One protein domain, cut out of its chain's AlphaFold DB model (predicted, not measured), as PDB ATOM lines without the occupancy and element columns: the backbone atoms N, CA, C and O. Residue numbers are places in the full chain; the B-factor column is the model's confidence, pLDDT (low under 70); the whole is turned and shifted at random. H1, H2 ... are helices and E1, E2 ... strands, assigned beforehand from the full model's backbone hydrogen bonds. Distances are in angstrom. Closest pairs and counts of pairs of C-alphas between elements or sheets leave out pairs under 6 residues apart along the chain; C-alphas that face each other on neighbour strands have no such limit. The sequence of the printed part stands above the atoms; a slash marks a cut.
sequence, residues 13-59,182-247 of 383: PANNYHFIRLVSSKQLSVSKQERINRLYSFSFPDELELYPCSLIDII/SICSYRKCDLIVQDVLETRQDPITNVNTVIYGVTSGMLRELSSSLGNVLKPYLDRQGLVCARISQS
ATOM      1  N   PRO A  13     181.735 239.697 134.075       62.44
ATOM      2  CA  PRO A  13     180.883 240.840 133.828       62.44
ATOM      3  C   PRO A  13     180.617 240.909 132.316       62.44
ATOM      4  O   PRO A  13     181.457 240.504 131.509       62.44
ATOM      5  N   ALA A  14     179.438 241.391 131.918       66.12
ATOM      6  CA  ALA A  14     179.176 241.658 130.508       66.12
ATOM      7  C   ALA A  14     180.253 242.610 129.941       66.12
ATOM      8  O   ALA A  14     180.888 243.349 130.695       66.12
ATOM      9  N   ASN A  15     180.461 242.615 128.620       66.06
ATOM     10  CA  ASN A  15     181.469 243.474 127.988       66.06
ATOM     11  C   ASN A  15     181.366 244.930 128.492       66.06
ATOM     12  O   ASN A  15     180.279 245.514 128.495       66.06
ATOM     13  N   ASN A  16     182.503 245.515 128.887       73.88
ATOM     14  CA  ASN A  16     182.641 246.862 129.470       73.88
ATOM     15  C   ASN A  16     182.079 247.052 130.893       73.88
ATOM     16  O   ASN A  16     181.943 248.190 131.342       73.88
ATOM     17  N   TYR A  17     181.746 245.977 131.605       82.00
ATOM     18  CA  TYR A  17     181.449 246.027 133.034       82.00
ATOM     19  C   TYR A  17     182.617 245.482 133.859       82.00
ATOM     20  O   TYR A  17     183.401 244.651 133.408       82.00
ATOM     21  N   HIS A  18     182.698 245.933 135.106       83.50
ATOM     22  CA  HIS A  18     183.725 245.566 136.071       83.50
ATOM     23  C   HIS A  18     183.081 245.183 137.397       83.50
ATOM     24  O   HIS A  18     182.018 245.691 137.757       83.50
ATOM     25  N   PHE A  19     183.740 244.315 138.162       82.50
ATOM     26  CA  PHE A  19     183.353 244.116 139.553       82.50
ATOM     27  C   PHE A  19     183.882 245.256 140.407       82.50
ATOM     28  O   PHE A  19     185.080 245.529 140.433       82.50
ATOM     29  N   ILE A  20     182.976 245.890 141.137       84.50
ATOM     30  CA  ILE A  20     183.291 246.926 142.116       84.50
ATOM     31  C   ILE A  20     182.829 246.452 143.480       84.50
ATOM     32  O   ILE A  20     181.834 245.737 143.583       84.50
ATOM     33  N   ARG A  21     183.536 246.836 144.539       86.44
ATOM     34  CA  ARG A  21     183.232 246.351 145.888       86.44
ATOM     35  C   ARG A  21     182.587 247.434 146.715       86.44
ATOM     36  O   ARG A  21     183.147 248.515 146.841       86.44
ATOM     37  N   LEU A  22     181.460 247.131 147.340       87.38
ATOM     38  CA  LEU A  22     180.905 247.956 148.395       87.38
ATOM     39  C   LEU A  22     181.856 247.939 149.599       87.38
ATOM     40  O   LEU A  22     182.143 246.888 150.165       87.38
ATOM     41  N   VAL A  23     182.343 249.115 149.981       88.31
ATOM     42  CA  VAL A  23     183.288 249.307 151.091       88.31
ATOM     43  C   VAL A  23     182.570 249.824 152.327       88.31
ATOM     44  O   VAL A  23     182.908 249.446 153.445       88.31
ATOM     45  N   SER A  24     181.583 250.703 152.149       89.75
ATOM     46  CA  SER A  24     180.837 251.251 153.278       89.75
ATOM     47  C   SER A  24     179.425 251.677 152.900       89.75
ATOM     48  O   SER A  24     179.140 251.988 151.744       89.75
ATOM     49  N   SER A  25     178.552 251.714 153.903       89.62
ATOM     50  CA  SER A  25     177.191 252.228 153.797       89.62
ATOM     51  C   SER A  25     176.868 253.055 155.034       89.62
ATOM     52  O   SER A  25     176.948 252.555 156.156       89.62
ATOM     53  N   LYS A  26     176.445 254.302 154.833       88.38
ATOM     54  CA  LYS A  26     176.089 255.234 155.903       88.38
ATOM     55  C   LYS A  26     174.719 255.845 155.643       88.38
ATOM     56  O   LYS A  26     174.464 256.374 154.569       88.38
ATOM     57  N   GLN A  27     173.840 255.818 156.638       85.94
ATOM     58  CA  GLN A  27     172.575 256.546 156.566       85.94
ATOM     59  C   GLN A  27     172.827 258.060 156.659       85.94
ATOM     60  O   GLN A  27     173.602 258.511 157.503       85.94
ATOM     61  N   LEU A  28     172.187 258.823 155.772       79.81
ATOM     62  CA  LEU A  28     172.282 260.281 155.706       79.81
ATOM     63  C   LEU A  28     171.082 260.985 156.344       79.81
ATOM     64  O   LEU A  28     171.258 262.063 156.902       79.81
ATOM     65  N   SER A  29     169.886 260.396 156.268       73.44
ATOM     66  CA  SER A  29     168.669 260.980 156.839       73.44
ATOM     67  C   SER A  29     168.626 260.844 158.364       73.44
ATOM     68  O   SER A  29     168.980 259.797 158.917       73.44
ATOM     69  N   VAL A  30     168.167 261.904 159.040       66.62
ATOM     70  CA  VAL A  30     168.068 261.975 160.510       66.62
ATOM     71  C   VAL A  30     166.880 261.159 161.036       66.62
ATOM     72  O   VAL A  30     167.015 260.451 162.035       66.62
ATOM     73  N   SER A  31     165.734 261.189 160.348       63.19
ATOM     74  CA  SER A  31     164.543 260.425 160.733       63.19
ATOM     75  C   SER A  31     164.523 258.999 160.158       63.19
ATOM     76  O   SER A  31     165.064 258.705 159.089       63.19
ATOM     77  N   LYS A  32     163.886 258.082 160.906       57.81
ATOM     78  CA  LYS A  32     163.643 256.674 160.521       57.81
ATOM     79  C   LYS A  32     162.371 256.480 159.676       57.81
ATOM     80  O   LYS A  32     161.965 255.341 159.463       57.81
ATOM     81  N   GLN A  33     161.706 257.557 159.260       60.12
ATOM     82  CA  GLN A  33     160.460 257.465 158.493       60.12
ATOM     83  C   GLN A  33     160.714 257.134 157.012       60.12
ATOM     84  O   GLN A  33     161.862 257.059 156.582       60.12
ATOM     85  N   GLU A  34     159.618 256.895 156.278       57.69
ATOM     86  CA  GLU A  34     159.407 256.214 154.978       57.69
ATOM     87  C   GLU A  34     160.458 256.353 153.856       57.69
ATOM     88  O   GLU A  34     160.383 255.629 152.863       57.69
ATOM     89  N   ARG A  35     161.425 257.269 153.955       68.25
ATOM     90  CA  ARG A  35     162.458 257.506 152.941       68.25
ATOM     91  C   ARG A  35     163.812 257.683 153.597       68.25
ATOM     92  O   ARG A  35     164.101 258.717 154.188       68.25
ATOM     93  N   ILE A  36     164.656 256.673 153.443       77.12
ATOM     94  CA  ILE A  36     165.998 256.680 154.010       77.12
ATOM     95  C   ILE A  36     166.987 256.983 152.890       77.12
ATOM     96  O   ILE A  36     167.127 256.198 151.958       77.12
ATOM     97  N   ASN A  37     167.690 258.108 152.984       81.25
ATOM     98  CA  ASN A  37     168.813 258.394 152.093       81.25
ATOM     99  C   ASN A  37     170.079 257.741 152.656       81.25
ATOM    100  O   ASN A  37     170.383 257.880 153.846       81.25
ATOM    101  N   ARG A  38     170.828 257.030 151.815       86.50
ATOM    102  CA  ARG A  38     172.063 256.331 152.186       86.50
ATOM    103  C   ARG A  38     173.200 256.711 151.254       86.50
ATOM    104  O   ARG A  38     173.014 256.823 150.049       86.50
ATOM    105  N   LEU A  39     174.378 256.874 151.839       89.00
ATOM    106  CA  LEU A  39     175.648 256.988 151.146       89.00
ATOM    107  C   LEU A  39     176.270 255.596 151.050       89.00
ATOM    108  O   LEU A  39     176.571 254.996 152.082       89.00
ATOM    109  N   TYR A  40     176.474 255.112 149.834       91.12
ATOM    110  CA  TYR A  40     177.205 253.884 149.541       91.12
ATOM    111  C   TYR A  40     178.547 254.245 148.916       91.12
ATOM    112  O   TYR A  40     178.579 255.020 147.966       91.12
ATOM    113  N   SER A  41     179.639 253.683 149.427       91.75
ATOM    114  CA  SER A  41     180.985 253.918 148.893       91.75
ATOM    115  C   SER A  41     181.538 252.634 148.313       91.75
ATOM    116  O   SER A  41     181.566 251.615 149.009       91.75
ATOM    117  N   PHE A  42     182.020 252.697 147.078       91.00
ATOM    118  CA  PHE A  42     182.579 251.557 146.363       91.00
ATOM    119  C   PHE A  42     184.072 251.744 146.086       91.00
ATOM    120  O   PHE A  42     184.512 252.846 145.753       91.00
ATOM    121  N   SER A  43     184.849 250.663 146.188       88.62
ATOM    122  CA  SER A  43     186.203 250.603 145.642       88.62
ATOM    123  C   SER A  43     186.139 250.182 144.182       88.62
ATOM    124  O   SER A  43     185.473 249.199 143.840       88.62
ATOM    125  N   PHE A  44     186.865 250.920 143.354       80.31
ATOM    126  CA  PHE A  44     187.028 250.666 141.932       80.31
ATOM    127  C   PHE A  44     188.410 250.066 141.657       80.31
ATOM    128  O   PHE A  44     189.336 250.357 142.414       80.31
ATOM    129  N   PRO A  45     188.557 249.247 140.602       75.88
ATOM    130  CA  PRO A  45     189.867 248.948 140.032       75.88
ATOM    131  C   PRO A  45     190.607 250.247 139.683       75.88
ATOM    132  O   PRO A  45     189.999 251.153 139.111       75.88
ATOM    133  N   ASP A  46     191.904 250.319 139.989       71.38
ATOM    134  CA  ASP A  46     192.734 251.518 139.763       71.38
ATOM    135  C   ASP A  46     192.828 251.918 138.278       71.38
ATOM    136  O   ASP A  46     193.115 253.064 137.947       71.38
ATOM    137  N   GLU A  47     192.552 250.972 137.381       71.62
ATOM    138  CA  GLU A  47     192.571 251.134 135.925       71.62
ATOM    139  C   GLU A  47     191.399 251.978 135.389       71.62
ATOM    140  O   GLU A  47     191.434 252.426 134.244       71.62
ATOM    141  N   LEU A  48     190.348 252.194 136.189       75.62
ATOM    142  CA  LEU A  48     189.176 252.966 135.780       75.62
ATOM    143  C   LEU A  48     189.279 254.420 136.234       75.62
ATOM    144  O   LEU A  48     189.109 254.744 137.411       75.62
ATOM    145  N   GLU A  49     189.470 255.319 135.273       80.00
ATOM    146  CA  GLU A  49     189.424 256.753 135.531       80.00
ATOM    147  C   GLU A  49     187.992 257.225 135.812       80.00
ATOM    148  O   GLU A  49     187.078 257.088 134.994       80.00
ATOM    149  N   LEU A  50     187.800 257.831 136.986       85.81
ATOM    150  CA  LEU A  50     186.564 258.518 137.346       85.81
ATOM    151  C   LEU A  50     186.680 260.002 137.012       85.81
ATOM    152  O   LEU A  50     187.563 260.699 137.519       85.81
ATOM    153  N   TYR A  51     185.730 260.494 136.224       87.25
ATOM    154  CA  TYR A  51     185.598 261.909 135.926       87.25
ATOM    155  C   TYR A  51     184.581 262.556 136.882       87.25
ATOM    156  O   TYR A  51     183.670 261.899 137.400       87.25
ATOM    157  N   PRO A  52     184.705 263.863 137.155       87.12
ATOM    158  CA  PRO A  52     183.673 264.596 137.877       87.12
ATOM    159  C   PRO A  52     182.328 264.442 137.172       87.12
ATOM    160  O   PRO A  52     182.261 264.466 135.949       87.12
ATOM    161  N   CYS A  53     181.258 264.299 137.949       89.12
ATOM    162  CA  CYS A  53     179.910 264.054 137.439       89.12
ATOM    163  C   CYS A  53     179.726 262.718 136.712       89.12
ATOM    164  O   CYS A  53     178.638 262.514 136.190       89.12
ATOM    165  N   SER A  54     180.707 261.807 136.680       91.25
ATOM    166  CA  SER A  54     180.519 260.473 136.099       91.25
ATOM    167  C   SER A  54     179.258 259.784 136.628       91.25
ATOM    168  O   SER A  54     178.848 259.942 137.782       91.25
ATOM    169  N   LEU A  55     178.646 259.002 135.753       91.94
ATOM    170  CA  LEU A  55     177.544 258.119 136.083       91.94
ATOM    171  C   LEU A  55     178.076 256.696 136.246       91.94
ATOM    172  O   LEU A  55     179.137 256.344 135.722       91.94
ATOM    173  N   ILE A  56     177.324 255.880 136.967       90.56
ATOM    174  CA  ILE A  56     177.592 254.460 137.124       90.56
ATOM    175  C   ILE A  56     176.330 253.653 136.862       90.56
ATOM    176  O   ILE A  56     175.301 253.864 137.498       90.56
ATOM    177  N   ASP A  57     176.431 252.695 135.954       91.06
ATOM    178  CA  ASP A  57     175.411 251.691 135.705       91.06
ATOM    179  C   ASP A  57     175.720 250.476 136.575       91.06
ATOM    180  O   ASP A  57     176.697 249.779 136.317       91.06
ATOM    181  N   ILE A  58     174.911 250.213 137.600       87.50
ATOM    182  CA  ILE A  58     175.027 249.011 138.434       87.50
ATOM    183  C   ILE A  58     174.016 247.987 137.936       87.50
ATOM    184  O   ILE A  58     172.825 248.288 137.866       87.50
ATOM    185  N   ILE A  59     174.466 246.771 137.626       85.50
ATOM    186  CA  ILE A  59     173.560 245.648 137.380       85.50
ATOM    187  C   ILE A  59     173.067 245.160 138.745       85.50
ATOM    188  O   ILE A  59     173.892 244.728 139.561       85.50
ATOM    189  N   SER A 182     174.224 258.696 139.734       90.31
ATOM    190  CA  SER A 182     175.259 259.723 139.681       90.31
ATOM    191  C   SER A 182     176.277 259.512 140.789       90.31
ATOM    192  O   SER A 182     175.910 259.356 141.957       90.31
ATOM    193  N   ILE A 183     177.557 259.554 140.429       91.81
ATOM    194  CA  ILE A 183     178.646 259.545 141.402       91.81
ATOM    195  C   ILE A 183     178.702 260.919 142.059       91.81
ATOM    196  O   ILE A 183     178.866 261.930 141.384       91.81
ATOM    197  N   CYS A 184     178.567 260.967 143.383       88.88
ATOM    198  CA  CYS A 184     178.468 262.214 144.136       88.88
ATOM    199  C   CYS A 184     179.807 262.740 144.670       88.88
ATOM    200  O   CYS A 184     179.851 263.727 145.413       88.88
ATOM    201  N   SER A 185     180.915 262.083 144.334       86.44
ATOM    202  CA  SER A 185     182.250 262.470 144.773       86.44
ATOM    203  C   SER A 185     183.220 262.670 143.611       86.44
ATOM    204  O   SER A 185     182.989 262.272 142.480       86.44
ATOM    205  N   TYR A 186     184.296 263.409 143.893       72.75
ATOM    206  CA  TYR A 186     185.196 263.972 142.881       72.75
ATOM    207  C   TYR A 186     186.265 262.979 142.379       72.75
ATOM    208  O   TYR A 186     186.841 263.207 141.327       72.75
ATOM    209  N   ARG A 187     186.562 261.914 143.144       74.75
ATOM    210  CA  ARG A 187     187.596 260.884 142.853       74.75
ATOM    211  C   ARG A 187     187.333 259.539 143.549       74.75
ATOM    212  O   ARG A 187     188.232 258.727 143.719       74.75
ATOM    213  N   LYS A 188     186.124 259.347 144.065       85.56
ATOM    214  CA  LYS A 188     185.680 258.098 144.689       85.56
ATOM    215  C   LYS A 188     184.378 257.711 144.005       85.56
ATOM    216  O   LYS A 188     183.754 258.557 143.372       85.56
ATOM    217  N   CYS A 189     183.957 256.462 144.146       88.06
ATOM    218  CA  CYS A 189     182.612 256.081 143.746       88.06
ATOM    219  C   CYS A 189     181.701 256.097 144.970       88.06
ATOM    220  O   CYS A 189     181.442 255.059 145.580       88.06
ATOM    221  N   ASP A 190     181.243 257.289 145.340       91.00
ATOM    222  CA  ASP A 190     180.206 257.446 146.356       91.00
ATOM    223  C   ASP A 190     178.859 257.705 145.686       91.00
ATOM    224  O   ASP A 190     178.760 258.554 144.802       91.00
ATOM    225  N   LEU A 191     177.826 256.990 146.122       90.38
ATOM    226  CA  LEU A 191     176.462 257.097 145.618       90.38
ATOM    227  C   LEU A 191     175.523 257.488 146.742       90.38
ATOM    228  O   LEU A 191     175.557 256.896 147.821       90.38
ATOM    229  N   ILE A 192     174.643 258.445 146.465       86.94
ATOM    230  CA  ILE A 192     173.532 258.771 147.355       86.94
ATOM    231  C   ILE A 192     172.287 258.132 146.774       86.94
ATOM    232  O   ILE A 192     171.792 258.543 145.727       86.94
ATOM    233  N   VAL A 193     171.802 257.109 147.462       86.12
ATOM    234  CA  VAL A 193     170.653 256.318 147.040       86.12
ATOM    235  C   VAL A 193     169.533 256.528 148.046       86.12
ATOM    236  O   VAL A 193     169.733 256.412 149.256       86.12
ATOM    237  N   GLN A 194     168.349 256.850 147.538       81.75
ATOM    238  CA  GLN A 194     167.128 256.861 148.330       81.75
ATOM    239  C   GLN A 194     166.575 255.435 148.385       81.75
ATOM    240  O   GLN A 194     166.299 254.847 147.340       81.75
ATOM    241  N   ASP A 195     166.403 254.884 149.588       79.44
ATOM    242  CA  ASP A 195     165.713 253.610 149.787       79.44
ATOM    243  C   ASP A 195     164.281 253.752 149.245       79.44
ATOM    244  O   ASP A 195     163.489 254.562 149.739       79.44
ATOM    245  N   VAL A 196     163.952 252.974 148.211       74.81
ATOM    246  CA  VAL A 196     162.591 252.890 147.681       74.81
ATOM    247  C   VAL A 196     161.864 251.784 148.435       74.81
ATOM    248  O   VAL A 196     162.161 250.601 148.259       74.81
ATOM    249  N   LEU A 197     160.931 252.191 149.293       75.94
ATOM    250  CA  LEU A 197     159.954 251.319 149.931       75.94
ATOM    251  C   LEU A 197     158.622 251.469 149.210       75.94
ATOM    252  O   LEU A 197     158.158 252.587 148.978       75.94
ATOM    253  N   GLU A 198     158.009 250.345 148.881       72.44
ATOM    254  CA  GLU A 198     156.674 250.312 148.311       72.44
ATOM    255  C   GLU A 198     155.791 249.427 149.182       72.44
ATOM    256  O   GLU A 198     156.067 248.241 149.367       72.44
ATOM    257  N   THR A 199     154.736 250.014 149.742       74.25
ATOM    258  CA  THR A 199     153.645 249.244 150.336       74.25
ATOM    259  C   THR A 199     152.734 248.822 149.199       74.25
ATOM    260  O   THR A 199     152.153 249.673 148.527       74.25
ATOM    261  N   ARG A 200     152.631 247.517 148.964       70.94
ATOM    262  CA  ARG A 200     151.758 246.952 147.938       70.94
ATOM    263  C   ARG A 200     150.671 246.119 148.580       70.94
ATOM    264  O   ARG A 200     150.954 245.329 149.477       70.94
ATOM    265  N   GLN A 201     149.457 246.267 148.075       71.75
ATOM    266  CA  GLN A 201     148.375 245.357 148.388       71.75
ATOM    267  C   GLN A 201     148.419 244.182 147.415       71.75
ATOM    268  O   GLN A 201     148.487 244.363 146.200       71.75
ATOM    269  N   ASP A 202     148.400 242.977 147.959       70.38
ATOM    270  CA  ASP A 202     148.196 241.762 147.193       70.38
ATOM    271  C   ASP A 202     146.778 241.771 146.597       70.38
ATOM    272  O   ASP A 202     145.814 241.806 147.358       70.38
ATOM    273  N   PRO A 203     146.606 241.720 145.270       65.06
ATOM    274  CA  PRO A 203     145.290 241.839 144.642       65.06
ATOM    275  C   PRO A 203     144.397 240.608 144.859       65.06
ATOM    276  O   PRO A 203     143.192 240.690 144.650       65.06
ATOM    277  N   ILE A 204     144.968 239.462 145.252       70.88
ATOM    278  CA  ILE A 204     144.215 238.224 145.499       70.88
ATOM    279  C   ILE A 204     143.868 238.109 146.984       70.88
ATOM    280  O   ILE A 204     142.737 237.793 147.338       70.88
ATOM    281  N   THR A 205     144.842 238.345 147.869       75.06
ATOM    282  CA  THR A 205     144.653 238.155 149.320       75.06
ATOM    283  C   THR A 205     144.272 239.437 150.060       75.06
ATOM    284  O   THR A 205     143.896 239.374 151.227       75.06
ATOM    285  N   ASN A 206     144.371 240.600 149.408       72.88
ATOM    286  CA  ASN A 206     144.221 241.937 149.989       72.88
ATOM    287  C   ASN A 206     145.207 242.270 151.125       72.88
ATOM    288  O   ASN A 206     145.043 243.292 151.796       72.88
ATOM    289  N   VAL A 207     146.251 241.459 151.326       79.12
ATOM    290  CA  VAL A 207     147.284 241.681 152.346       79.12
ATOM    291  C   VAL A 207     148.284 242.733 151.874       79.12
ATOM    292  O   VAL A 207     148.831 242.648 150.776       79.12
ATOM    293  N   ASN A 208     148.568 243.713 152.732       77.69
ATOM    294  CA  ASN A 208     149.600 244.714 152.473       77.69
ATOM    295  C   ASN A 208     150.989 244.168 152.813       77.69
ATOM    296  O   ASN A 208     151.236 243.730 153.935       77.69
ATOM    297  N   THR A 209     151.913 244.263 151.862       72.88
ATOM    298  CA  THR A 209     153.313 243.867 152.017       72.88
ATOM    299  C   THR A 209     154.213 245.056 151.708       72.88
ATOM    300  O   THR A 209     154.036 245.733 150.696       72.88
ATOM    301  N   VAL A 210     155.192 245.320 152.573       75.75
ATOM    302  CA  VAL A 210     156.219 246.338 152.323       75.75
ATOM    303  C   VAL A 210     157.409 245.667 151.659       75.75
ATOM    304  O   VAL A 210     158.017 244.764 152.233       75.75
ATOM    305  N   ILE A 211     157.752 246.122 150.460       75.00
ATOM    306  CA  ILE A 211     158.850 245.568 149.670       75.00
ATOM    307  C   ILE A 211     159.851 246.656 149.293       75.00
ATOM    308  O   ILE A 211     159.492 247.806 149.031       75.00
ATOM    309  N   TYR A 212     161.127 246.283 149.268       75.44
ATOM    310  CA  TYR A 212     162.184 247.151 148.761       75.44
ATOM    311  C   TYR A 212     162.195 247.123 147.227       75.44
ATOM    312  O   TYR A 212     161.928 246.087 146.605       75.44
ATOM    313  N   GLY A 213     162.535 248.256 146.610       77.12
ATOM    314  CA  GLY A 213     162.977 248.281 145.215       77.12
ATOM    315  C   GLY A 213     164.231 247.419 145.037       77.12
ATOM    316  O   GLY A 213     165.035 247.309 145.964       77.12
ATOM    317  N   VAL A 214     164.406 246.807 143.861       77.69
ATOM    318  CA  VAL A 214     165.439 245.780 143.609       77.69
ATOM    319  C   VAL A 214     166.833 246.272 143.987       77.69
ATOM    320  O   VAL A 214     167.533 245.633 144.770       77.69
ATOM    321  N   THR A 215     167.216 247.455 143.506       79.88
ATOM    322  CA  THR A 215     168.556 247.994 143.755       79.88
ATOM    323  C   THR A 215     168.749 248.430 145.205       79.88
ATOM    324  O   THR A 215     169.784 248.127 145.791       79.88
ATOM    325  N   SER A 216     167.752 249.072 145.829       80.19
ATOM    326  CA  SER A 216     167.813 249.423 147.259       80.19
ATOM    327  C   SER A 216     167.913 248.173 148.140       80.19
ATOM    328  O   SER A 216     168.708 248.135 149.077       80.19
ATOM    329  N   GLY A 217     167.134 247.136 147.824       81.06
ATOM    330  CA  GLY A 217     167.167 245.852 148.516       81.06
ATOM    331  C   GLY A 217     168.529 245.175 148.378       81.06
ATOM    332  O   GLY A 217     169.129 244.814 149.389       81.06
ATOM    333  N   MET A 218     169.069 245.095 147.155       85.62
ATOM    334  CA  MET A 218     170.378 244.491 146.899       85.62
ATOM    335  C   MET A 218     171.467 245.219 147.686       85.62
ATOM    336  O   MET A 218     172.256 244.589 148.385       85.62
ATOM    337  N   LEU A 219     171.516 246.549 147.594       85.75
ATOM    338  CA  LEU A 219     172.527 247.341 148.287       85.75
ATOM    339  C   LEU A 219     172.438 247.172 149.808       85.75
ATOM    340  O   LEU A 219     173.463 247.154 150.484       85.75
ATOM    341  N   ARG A 220     171.235 246.997 150.364       81.31
ATOM    342  CA  ARG A 220     171.043 246.692 151.789       81.31
ATOM    343  C   ARG A 220     171.522 245.296 152.177       81.31
ATOM    344  O   ARG A 220     172.176 245.174 153.210       81.31
ATOM    345  N   GLU A 221     171.233 244.270 151.379       82.25
ATOM    346  CA  GLU A 221     171.746 242.909 151.608       82.25
ATOM    347  C   GLU A 221     173.278 242.855 151.537       82.25
ATOM    348  O   GLU A 221     173.929 242.167 152.326       82.25
ATOM    349  N   LEU A 222     173.873 243.610 150.611       79.38
ATOM    350  CA  LEU A 222     175.325 243.740 150.524       79.38
ATOM    351  C   LEU A 222     175.880 244.466 151.751       79.38
ATOM    352  O   LEU A 222     176.850 243.994 152.341       79.38
ATOM    353  N   SER A 223     175.238 245.553 152.190       81.31
ATOM    354  CA  SER A 223     175.628 246.283 153.401       81.31
ATOM    355  C   SER A 223     175.592 245.429 154.665       81.31
ATOM    356  O   SER A 223     176.498 245.538 155.486       81.31
ATOM    357  N   SER A 224     174.574 244.580 154.847       76.44
ATOM    358  CA  SER A 224     174.487 243.685 156.014       76.44
ATOM    359  C   SER A 224     175.529 242.562 155.989       76.44
ATOM    360  O   SER A 224     175.828 241.958 157.020       76.44
ATOM    361  N   SER A 225     176.104 242.306 154.815       67.38
ATOM    362  CA  SER A 225     177.156 241.315 154.603       67.38
ATOM    363  C   SER A 225     178.567 241.908 154.718       67.38
ATOM    364  O   SER A 225     179.541 241.157 154.673       67.38
ATOM    365  N   LEU A 226     178.712 243.231 154.894       69.94
ATOM    366  CA  LEU A 226     180.015 243.868 155.111       69.94
ATOM    367  C   LEU A 226     180.661 243.307 156.389       69.94
ATOM    368  O   LEU A 226     180.177 243.536 157.492       69.94
ATOM    369  N   GLY A 227     181.757 242.560 156.226       55.88
ATOM    370  CA  GLY A 227     182.493 241.923 157.325       55.88
ATOM    371  C   GLY A 227     182.059 240.493 157.678       55.88
ATOM    372  O   GLY A 227     182.709 239.869 158.511       55.88
ATOM    373  N   ASN A 228     181.026 239.940 157.030       53.47
ATOM    374  CA  ASN A 228     180.561 238.567 157.258       53.47
ATOM    375  C   ASN A 228     181.050 237.622 156.143       53.47
ATOM    376  O   ASN A 228     180.672 237.765 154.985       53.47
ATOM    377  N   VAL A 229     181.881 236.633 156.501       48.34
ATOM    378  CA  VAL A 229     182.619 235.748 155.564       48.34
ATOM    379  C   VAL A 229     181.841 234.471 155.173       48.34
ATOM    380  O   VAL A 229     182.284 233.707 154.327       48.34
ATOM    381  N   LEU A 230     180.668 234.207 155.761       44.50
ATOM    382  CA  LEU A 230     180.120 232.840 155.858       44.50
ATOM    383  C   LEU A 230     178.942 232.477 154.931       44.50
ATOM    384  O   LEU A 230     178.269 231.483 155.192       44.50
ATOM    385  N   LYS A 231     178.655 233.223 153.858       47.72
ATOM    386  CA  LYS A 231     177.546 232.860 152.951       47.72
ATOM    387  C   LYS A 231     178.066 232.254 151.632       47.72
ATOM    388  O   LYS A 231     178.565 233.006 150.801       47.72
ATOM    389  N   PRO A 232     177.910 230.931 151.405       42.94
ATOM    390  CA  PRO A 232     178.497 230.223 150.258       42.94
ATOM    391  C   PRO A 232     177.918 230.632 148.894       42.94
ATOM    392  O   PRO A 232     178.603 230.537 147.890       42.94
ATOM    393  N   TYR A 233     176.686 231.152 148.845       49.03
ATOM    394  CA  TYR A 233     176.079 231.690 147.613       49.03
ATOM    395  C   TYR A 233     176.365 233.196 147.416       49.03
ATOM    396  O   TYR A 233     175.823 233.835 146.518       49.03
ATOM    397  N   LEU A 234     177.190 233.785 148.294       48.12
ATOM    398  CA  LEU A 234     177.631 235.181 148.276       48.12
ATOM    399  C   LEU A 234     179.147 235.283 148.085       48.12
ATOM    400  O   LEU A 234     179.754 236.226 148.595       48.12
ATOM    401  N   ASP A 235     179.750 234.386 147.301       45.41
ATOM    402  CA  ASP A 235     181.191 234.358 146.965       45.41
ATOM    403  C   ASP A 235     181.730 235.650 146.300       45.41
ATOM    404  O   ASP A 235     182.878 235.767 145.883       45.41
ATOM    405  N   ARG A 236     180.903 236.690 146.255       54.91
ATOM    406  CA  ARG A 236     181.179 238.053 145.840       54.91
ATOM    407  C   ARG A 236     180.916 239.006 146.998       54.91
ATOM    408  O   ARG A 236     179.963 239.780 146.966       54.91
ATOM    409  N   GLN A 237     181.760 238.924 148.028       59.84
ATOM    410  CA  GLN A 237     181.767 239.736 149.256       59.84
ATOM    411  C   GLN A 237     181.610 241.248 148.989       59.84
ATOM    412  O   GLN A 237     182.594 241.989 148.897       59.84
ATOM    413  N   GLY A 238     180.367 241.715 148.859       67.38
ATOM    414  CA  GLY A 238     180.071 243.105 148.525       67.38
ATOM    415  C   GLY A 238     180.339 243.486 147.064       67.38
ATOM    416  O   GLY A 238     180.310 244.678 146.780       67.38
ATOM    417  N   LEU A 239     180.623 242.549 146.145       78.44
ATOM    418  CA  LEU A 239     180.881 242.906 144.743       78.44
ATOM    419  C   LEU A 239     179.578 243.089 143.963       78.44
ATOM    420  O   LEU A 239     178.660 242.276 144.069       78.44
ATOM    421  N   VAL A 240     179.537 244.122 143.128       81.50
ATOM    422  CA  VAL A 240     178.491 244.345 142.126       81.50
ATOM    423  C   VAL A 240     179.125 244.571 140.763       81.50
ATOM    424  O   VAL A 240     180.245 245.069 140.661       81.50
ATOM    425  N   CYS A 241     178.414 244.174 139.716       84.50
ATOM    426  CA  CYS A 241     178.819 244.419 138.342       84.50
ATOM    427  C   CYS A 241     178.429 245.852 137.970       84.50
ATOM    428  O   CYS A 241     177.259 246.220 138.103       84.50
ATOM    429  N   ALA A 242     179.389 246.669 137.543       87.81
ATOM    430  CA  ALA A 242     179.137 248.062 137.218       87.81
ATOM    431  C   ALA A 242     179.964 248.586 136.042       87.81
ATOM    432  O   ALA A 242     181.058 248.101 135.768       87.81
ATOM    433  N   ARG A 243     179.445 249.611 135.367       89.94
ATOM    434  CA  ARG A 243     180.112 250.328 134.274       89.94
ATOM    435  C   ARG A 243     180.054 251.829 134.519       89.94
ATOM    436  O   ARG A 243     179.027 252.335 134.959       89.94
ATOM    437  N   ILE A 244     181.130 252.540 134.197       89.00
ATOM    438  CA  ILE A 244     181.162 254.004 134.235       89.00
ATOM    439  C   ILE A 244     180.705 254.574 132.897       89.00
ATOM    440  O   ILE A 244     181.104 254.100 131.835       89.00
ATOM    441  N   SER A 245     179.884 255.616 132.955       88.81
ATOM    442  CA  SER A 245     179.457 256.383 131.790       88.81
ATOM    443  C   SER A 245     179.603 257.885 132.043       88.81
ATOM    444  O   SER A 245     179.733 258.355 133.179       88.81
ATOM    445  N   GLN A 246     179.665 258.662 130.963       87.12
ATOM    446  CA  GLN A 246     179.804 260.113 131.052       87.12
ATOM    447  C   GLN A 246     178.447 260.772 131.306       87.12
ATOM    448  O   GLN A 246     177.438 260.404 130.706       87.12
ATOM    449  N   SER A 247     178.433 261.783 132.176       89.69
ATOM    450  CA  SER A 247     177.248 262.608 132.408       89.69
ATOM    451  C   SER A 247     177.151 263.754 131.404       89.69
ATOM    452  O   SER A 247     178.177 264.325 131.023       89.69
TER     453      SER A 247
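What this domain is: This is residues 13 to 59 and 182 to 247 of the 383 residues of the protein "FAD binding domain-containing protein" of Spironucleus salmonicida (UniProt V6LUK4). A five-stranded antiparallel sheet, curled like part of a barrel, has H1 across one face, and the hairpin E5 and E6 reaches away as an arm that makes the length. The arm's tip, residues 202 to 207, sticks out. The printed part has 113 residues in the order E1 E2 E3 E4 E5 E6 H1 E7, mostly strand, with 56 residues in named elements, under half; the sheet's order is E3 E7 E1 E2 E4. It is only just compact, close to loose, with a radius of gyration of the C-alphas of 15.9 A and spans of 51 by 33 by 27 A.

Where its parts are: E1, residues 18 to 27, begins at C-alpha 18 (183.725, 245.566, 136.071), bends by 54 degrees at residue 23 and measures 25.8 A. E2 is residues 37 to 43, 20.1 A, and E3 residues 55 to 59. E4 is residues 189 to 194, E5 197 to 201 and E6 208 to 212. H1, residues 214 to 224, measures 15.5 A. E7, residues 239 to 245, 18.7 A, ends at C-alpha 245 (179.457, 256.383, 131.790).

How they stand to each other: The strongly twisted sheet has edge strands E3 and E4. Pairing is staggered: E1 pairs with E7 over residues 18 to 21 (N 20 and O 240, 2.9 A) and with E2, its hairpin partner, over 21 to 27 (N 23 and O 41, 2.8 A). E2 pairs with E4 (N 40 and O 191, 2.8 A), E7 with E3 (N 57 and O 243, 2.8 A). H1 is on the sheet, two layers, a helix on one face, at a height of 7.3 A. It lies only just over E1, with 3 C-alphas falling on it, across the strands at 77 degrees on the local plane; the closest C-alphas, Ser 25 and Ser 223, are 6.2 A apart. In H1 every O i to N i+4 pair is within hydrogen-bond range. E4 runs on into E5 at 36 degrees; E5 and E6 pair at N 198 and O 211, 2.9 A. E5 and H1 are apart.

The domain as a whole: The farthest C-alphas, Glu 47 and Thr 205, are 51.4 A apart. Residues 60 to 181 are not printed; C-alphas 59 and 182 are 14.4 A apart across the cut. The links E2 to E3 and H1 to E7 are long. Mean pLDDT of the printed part is 77.2; residues 13 to 15, 30 to 35, 203 and 225 to 238 are under 70.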